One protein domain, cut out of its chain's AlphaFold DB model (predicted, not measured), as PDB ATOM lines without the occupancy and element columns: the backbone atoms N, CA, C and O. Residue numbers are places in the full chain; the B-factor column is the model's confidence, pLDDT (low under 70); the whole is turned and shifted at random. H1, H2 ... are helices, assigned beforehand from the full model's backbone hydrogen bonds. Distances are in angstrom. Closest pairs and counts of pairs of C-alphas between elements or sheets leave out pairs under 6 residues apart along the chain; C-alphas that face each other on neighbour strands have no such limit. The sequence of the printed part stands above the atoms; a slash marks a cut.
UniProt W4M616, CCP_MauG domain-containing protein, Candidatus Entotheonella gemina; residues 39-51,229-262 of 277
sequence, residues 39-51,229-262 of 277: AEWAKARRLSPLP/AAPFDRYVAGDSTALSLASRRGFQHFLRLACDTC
ATOM      1  N   ALA A  39     -28.681  27.558  28.102       93.81
ATOM      2  CA  ALA A  39     -27.672  28.391  27.455       93.81
ATOM      3  C   ALA A  39     -28.168  29.828  27.215       93.81
ATOM      4  O   ALA A  39     -27.448  30.779  27.514       93.81
ATOM      5  N   GLU A  40     -29.404  30.005  26.737       94.69
ATOM      6  CA  GLU A  40     -30.019  31.333  26.559       94.69
ATOM      7  C   GLU A  40     -30.143  32.073  27.900       94.69
ATOM      8  O   GLU A  40     -29.784  33.248  27.997       94.69
ATOM      9  N   TRP A  41     -30.538  31.369  28.966       95.12
ATOM     10  CA  TRP A  41     -30.548  31.924  30.322       95.12
ATOM     11  C   TRP A  41     -29.161  32.350  30.809       95.12
ATOM     12  O   TRP A  41     -29.024  33.413  31.415       95.12
ATOM     13  N   ALA A  42     -28.126  31.551  30.544       95.12
ATOM     14  CA  ALA A  42     -26.755  31.904  30.903       95.12
ATOM     15  C   ALA A  42     -26.271  33.163  30.163       95.12
ATOM     16  O   ALA A  42     -25.557  33.970  30.754       95.12
ATOM     17  N   LYS A  43     -26.677  33.360  28.899       95.50
ATOM     18  CA  LYS A  43     -26.385  34.585  28.140       95.50
ATOM     19  C   LYS A  43     -27.102  35.801  28.717       95.50
ATOM     20  O   LYS A  43     -26.462  36.807  28.994       95.50
ATOM     21  N   ALA A  44     -28.401  35.694  28.979       95.31
ATOM     22  CA  ALA A  44     -29.182  36.813  29.502       95.31
ATOM     23  C   ALA A  44     -28.718  37.301  30.875       95.31
ATOM     24  O   ALA A  44     -28.704  38.502  31.124       95.31
ATOM     25  N   ARG A  45     -28.272  36.384  31.741       95.50
ATOM     26  CA  ARG A  45     -27.697  36.716  33.054       95.50
ATOM     27  C   ARG A  45     -26.370  37.478  32.982       95.50
ATOM     28  O   ARG A  45     -25.915  37.963  34.006       95.50
ATOM     29  N   ARG A  46     -25.733  37.585  31.810       95.06
ATOM     30  CA  ARG A  46     -24.581  38.484  31.607       95.06
ATOM     31  C   ARG A  46     -25.000  39.907  31.233       95.06
ATOM     32  O   ARG A  46     -24.222  40.832  31.424       95.06
ATOM     33  N   LEU A  47     -26.222  40.076  30.727       96.19
ATOM     34  CA  LEU A  47     -26.783  41.361  30.300       96.19
ATOM     35  C   LEU A  47     -27.594  42.049  31.411       96.19
ATOM     36  O   LEU A  47     -28.238  43.060  31.165       96.19
ATOM     37  N   SER A  48     -27.645  41.478  32.615       96.12
ATOM     38  CA  SER A  48     -28.414  42.016  33.737       96.12
ATOM     39  C   SER A  48     -27.963  41.371  35.055       96.12
ATOM     40  O   SER A  48     -27.643  40.178  35.046       96.12
ATOM     41  N   PRO A  49     -27.968  42.093  36.191       96.00
ATOM     42  CA  PRO A  49     -28.367  43.495  36.346       96.00
ATOM     43  C   PRO A  49     -27.287  44.477  35.888       96.00
ATOM     44  O   PRO A  49     -26.104  44.141  35.828       96.00
ATOM     45  N   LEU A  50     -27.693  45.721  35.626       95.88
ATOM     46  CA  LEU A  50     -26.763  46.844  35.553       95.88
ATOM     47  C   LEU A  50     -26.141  47.059  36.952       95.88
ATOM     48  O   LEU A  50     -26.895  47.275  37.909       95.88
ATOM     49  N   PRO A  51     -24.807  46.953  37.120       95.12
ATOM     50  CA  PRO A  51     -24.157  47.216  38.406       95.12
ATOM     51  C   PRO A  51     -24.245  48.709  38.763       95.12
ATOM     52  O   PRO A  51     -24.675  49.504  37.937       95.12
ATOM     53  N   ALA A 229     -33.268  48.457  36.264       92.25
ATOM     54  CA  ALA A 229     -34.484  47.698  36.568       92.25
ATOM     55  C   ALA A 229     -35.567  47.795  35.470       92.25
ATOM     56  O   ALA A 229     -36.777  47.781  35.751       92.25
ATOM     57  N   ALA A 230     -35.132  47.852  34.208       95.25
ATOM     58  CA  ALA A 230     -36.011  47.765  33.053       95.25
ATOM     59  C   ALA A 230     -36.834  46.457  33.098       95.25
ATOM     60  O   ALA A 230     -36.486  45.513  33.812       95.25
ATOM     61  N   PRO A 231     -37.929  46.343  32.324       97.06
ATOM     62  CA  PRO A 231     -38.692  45.096  32.249       97.06
ATOM     63  C   PRO A 231     -37.831  43.860  31.931       97.06
ATOM     64  O   PRO A 231     -38.092  42.781  32.456       97.06
ATOM     65  N   PHE A 232     -36.771  44.024  31.131       96.44
ATOM     66  CA  PHE A 232     -35.780  42.976  30.892       96.44
ATOM     67  C   PHE A 232     -35.042  42.564  32.173       96.44
ATOM     68  O   PHE A 232     -35.000  41.378  32.486       96.44
ATOM     69  N   ASP A 233     -34.536  43.524  32.953       96.69
ATOM     70  CA  ASP A 233     -33.817  43.237  34.197       96.69
ATOM     71  C   ASP A 233     -34.685  42.494  35.209       96.69
ATOM     72  O   ASP A 233     -34.266  41.495  35.791       96.69
ATOM     73  N   ARG A 234     -35.933  42.945  35.390       96.69
ATOM     74  CA  ARG A 234     -36.875  42.285  36.306       96.69
ATOM     75  C   ARG A 234     -37.190  40.861  35.863       96.69
ATOM     76  O   ARG A 234     -37.262  39.965  36.701       96.69
ATOM     77  N   TYR A 235     -37.325  40.642  34.555       95.81
ATOM     78  CA  TYR A 235     -37.521  39.304  34.005       95.81
ATOM     79  C   TYR A 235     -36.323  38.393  34.274       95.81
ATOM     80  O   TYR A 235     -36.509  37.259  34.719       95.81
ATOM     81  N   VAL A 236     -35.098  38.891  34.079       95.44
ATOM     82  CA  VAL A 236     -33.878  38.133  34.398       95.44
ATOM     83  C   VAL A 236     -33.757  37.854  35.901       95.44
ATOM     84  O   VAL A 236     -33.310  36.771  36.285       95.44
ATOM     85  N   ALA A 237     -34.231  38.773  36.744       95.75
ATOM     86  CA  ALA A 237     -34.304  38.615  38.198       95.75
ATOM     87  C   ALA A 237     -35.419  37.662  38.680       95.75
ATOM     88  O   ALA A 237     -35.499  37.381  39.875       95.75
ATOM     89  N   GLY A 238     -36.259  37.138  37.778       94.69
ATOM     90  CA  GLY A 238     -37.263  36.111  38.078       94.69
ATOM     91  C   GLY A 238     -38.725  36.562  37.984       94.69
ATOM     92  O   GLY A 238     -39.613  35.723  38.136       94.69
ATOM     93  N   ASP A 239     -39.010  37.836  37.690       96.19
ATOM     94  CA  ASP A 239     -40.380  38.290  37.416       96.19
ATOM     95  C   ASP A 239     -40.822  37.810  36.030       96.19
ATOM     96  O   ASP A 239     -40.664  38.487  35.009       96.19
ATOM     97  N   SER A 240     -41.432  36.626  35.991       91.31
ATOM     98  CA  SER A 240     -41.909  36.013  34.757       91.31
ATOM     99  C   SER A 240     -43.019  36.800  34.056       91.31
ATOM    100  O   SER A 240     -43.440  36.373  32.984       91.31
ATOM    101  N   THR A 241     -43.530  37.898  34.617       94.56
ATOM    102  CA  THR A 241     -44.557  38.749  33.992       94.56
ATOM    103  C   THR A 241     -43.987  40.039  33.400       94.56
ATOM    104  O   THR A 241     -44.651  40.666  32.575       94.56
ATOM    105  N   ALA A 242     -42.740  40.399  33.726       96.75
ATOM    106  CA  ALA A 242     -42.134  41.657  33.295       96.75
ATOM    107  C   ALA A 242     -41.950  41.776  31.772       96.75
ATOM    108  O   ALA A 242     -42.014  42.880  31.236       96.75
ATOM    109  N   LEU A 243     -41.761  40.662  31.053       95.50
ATOM    110  CA  LEU A 243     -41.677  40.658  29.589       95.50
ATOM    111  C   LEU A 243     -42.879  39.986  28.938       95.50
ATOM    112  O   LEU A 243     -43.241  38.855  29.277       95.50
ATOM    113  N   SER A 244     -43.410  40.629  27.896       95.38
ATOM    114  CA  SER A 244     -44.387  40.016  26.994       95.38
ATOM    115  C   SER A 244     -43.790  38.807  26.257       95.38
ATOM    116  O   SER A 244     -42.574  38.717  26.063       95.38
ATOM    117  N   LEU A 245     -44.636  37.888  25.779       94.12
ATOM    118  CA  LEU A 245     -44.176  36.769  24.944       94.12
ATOM    119  C   LEU A 245     -43.476  37.249  23.664       94.12
ATOM    120  O   LEU A 245     -42.504  36.635  23.233       94.12
ATOM    121  N   ALA A 246     -43.934  38.355  23.071       95.56
ATOM    122  CA  ALA A 246     -43.297  38.937  21.893       95.56
ATOM    123  C   ALA A 246     -41.870  39.419  22.199       95.56
ATOM    124  O   ALA A 246     -40.947  39.088  21.458       95.56
ATOM    125  N   SER A 247     -41.671  40.116  23.322       95.75
ATOM    126  CA  SER A 247     -40.348  40.578  23.764       95.75
ATOM    127  C   SER A 247     -39.397  39.409  24.033       95.75
ATOM    128  O   SER A 247     -38.238  39.458  23.627       95.75
ATOM    129  N   ARG A 248     -39.890  38.321  24.645       94.88
ATOM    130  CA  ARG A 248     -39.095  37.098  24.866       94.88
ATOM    131  C   ARG A 248     -38.637  36.473  23.552       94.88
ATOM    132  O   ARG A 248     -37.462  36.153  23.421       94.88
ATOM    133  N   ARG A 249     -39.538  36.336  22.571       95.00
ATOM    134  CA  ARG A 249     -39.181  35.817  21.238       95.00
ATOM    135  C   ARG A 249     -38.168  36.714  20.527       95.00
ATOM    136  O   ARG A 249     -37.208  36.207  19.958       95.00
ATOM    137  N   GLY A 250     -38.346  38.035  20.598       95.12
ATOM    138  CA  GLY A 250     -37.395  39.000  20.034       95.12
ATOM    139  C   GLY A 250     -35.997  38.857  20.637       95.12
ATOM    140  O   GLY A 250     -35.012  38.789  19.909       95.12
ATOM    141  N   PHE A 251     -35.909  38.709  21.959       95.31
ATOM    142  CA  PHE A 251     -34.630  38.490  22.630       95.31
ATOM    143  C   PHE A 251     -33.995  37.130  22.287       95.31
ATOM    144  O   PHE A 251     -32.784  37.040  22.107       95.31
ATOM    145  N   GLN A 252     -34.788  36.069  22.103       94.38
ATOM    146  CA  GLN A 252     -34.255  34.800  21.588       94.38
ATOM    147  C   GLN A 252     -33.637  34.959  20.199       94.38
ATOM    148  O   GLN A 252     -32.564  34.414  19.943       94.38
ATOM    149  N   HIS A 253     -34.271  35.728  19.310       95.69
ATOM    150  CA  HIS A 253     -33.673  36.044  18.014       95.69
ATOM    151  C   HIS A 253     -32.366  36.820  18.167       95.69
ATOM    152  O   HIS A 253     -31.386  36.438  17.540       95.69
ATOM    153  N   PHE A 254     -32.319  37.825  19.042       96.25
ATOM    154  CA  PHE A 254     -31.096  38.573  19.343       96.25
ATOM    155  C   PHE A 254     -29.924  37.646  19.738       96.25
ATOM    156  O   PHE A 254     -28.826  37.775  19.201       96.25
ATOM    157  N   LEU A 255     -30.160  36.645  20.595       95.12
ATOM    158  CA  LEU A 255     -29.120  35.683  20.995       95.12
ATOM    159  C   LEU A 255     -28.746  34.668  19.903       95.12
ATOM    160  O   LEU A 255     -27.601  34.215  19.848       95.12
ATOM    161  N   ARG A 256     -29.710  34.249  19.073       93.75
ATOM    162  CA  ARG A 256     -29.506  33.236  18.016       93.75
ATOM    163  C   ARG A 256     -28.877  33.818  16.755       93.75
ATOM    164  O   ARG A 256     -28.154  33.110  16.066       93.75
ATOM    165  N   LEU A 257     -29.121  35.098  16.488       96.06
ATOM    166  CA  LEU A 257     -28.461  35.876  15.438       96.06
ATOM    167  C   LEU A 257     -27.089  36.409  15.881       96.06
ATOM    168  O   LEU A 257     -26.477  37.183  15.155       96.06
ATOM    169  N   ALA A 258     -26.613  35.995  17.062       94.81
ATOM    170  CA  ALA A 258     -25.318  36.364  17.619       94.81
ATOM    171  C   ALA A 258     -25.111  37.883  17.778       94.81
ATOM    172  O   ALA A 258     -23.973  38.359  17.771       94.81
ATOM    173  N   CYS A 259     -26.190  38.648  17.984       96.44
ATOM    174  CA  CYS A 259     -26.096  40.071  18.317       96.44
ATOM    175  C   CYS A 259     -25.334  40.277  19.640       96.44
ATOM    176  O   CYS A 259     -24.641  41.277  19.810       96.44
ATOM    177  N   ASP A 260     -25.378  39.285  20.537       95.50
ATOM    178  CA  ASP A 260     -24.606  39.231  21.783       95.50
ATOM    179  C   ASP A 260     -23.100  38.986  21.587       95.50
ATOM    180  O   ASP A 260     -22.395  38.736  22.560       95.50
ATOM    181  N   THR A 261     -22.592  39.048  20.354       94.69
ATOM    182  CA  THR A 261     -21.147  39.110  20.097       94.69
ATOM    183  C   THR A 261     -20.612  40.495  20.451       94.69
ATOM    184  O   THR A 261     -19.653  40.582  21.209       94.69
ATOM    185  N   CYS A 262     -21.290  41.555  19.988       96.00
ATOM    186  CA  CYS A 262     -20.915  42.954  20.241       96.00
ATOM    187  C   CYS A 262     -21.811  43.632  21.292       96.00
ATOM    188  O   CYS A 262     -21.448  44.646  21.864       96.00
TER     189      CYS A 262
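What this domain is: This is residues 39 to 51 and 229 to 262 of the 277 residues of the protein "CCP_MauG domain-containing protein" of Candidatus Entotheonella gemina (UniProt W4M616). Look for one longer helix, H3, and two short ones, H1 and H2, in a small frame with few contacts; H1 and H2 make a corner where their last residues, Ala 44 and Val 236, come close. The 47 printed residues hold three named helices, H1, H2, H3 in chain order, and no named strand: all helix. It is compact, with a radius of gyration of the C-alphas of 10.3 A, and spans 26 by 25 by 17 A.

How they stand to each other: Begin at H1, residues 39 to 44. It is close to but not clearly touching H2, residues 231 to 236; their closest C-alphas, of Ala 44 and Val 236, are 6.9 A apart. They run opposite ways at a steep tilt of 44 degrees. H1 only just touches H3, residues 245 to 256, with 3 pairs of C-alphas within 8 A, about perpendicular at 74 degrees; the closest are Glu 40 and Leu 255, 7.1 A, and H3 uses residues 252 to 255 alone. H2 and H3 are near each other. In H1, H2 and H3 every O i to N i+4 pair is within hydrogen-bond range.

Where its parts are: Find C-alpha 39 at (-27.672, 28.391, 27.455); H1 runs 8.8 A. H2 runs 8.7 A. H3 runs 16.6 A to C-alpha 256 at (-29.506, 33.236, 18.016).

The domain as a whole: The C-alphas of Thr 241 and Cys 262, the farthest apart, stand 27.7 A apart. Residues 52 to 228 are not printed; C-alphas 51 and 229 are 10.5 A apart across the cut. The link H2 to H3 is short. No printed residue is under 70 in pLDDT.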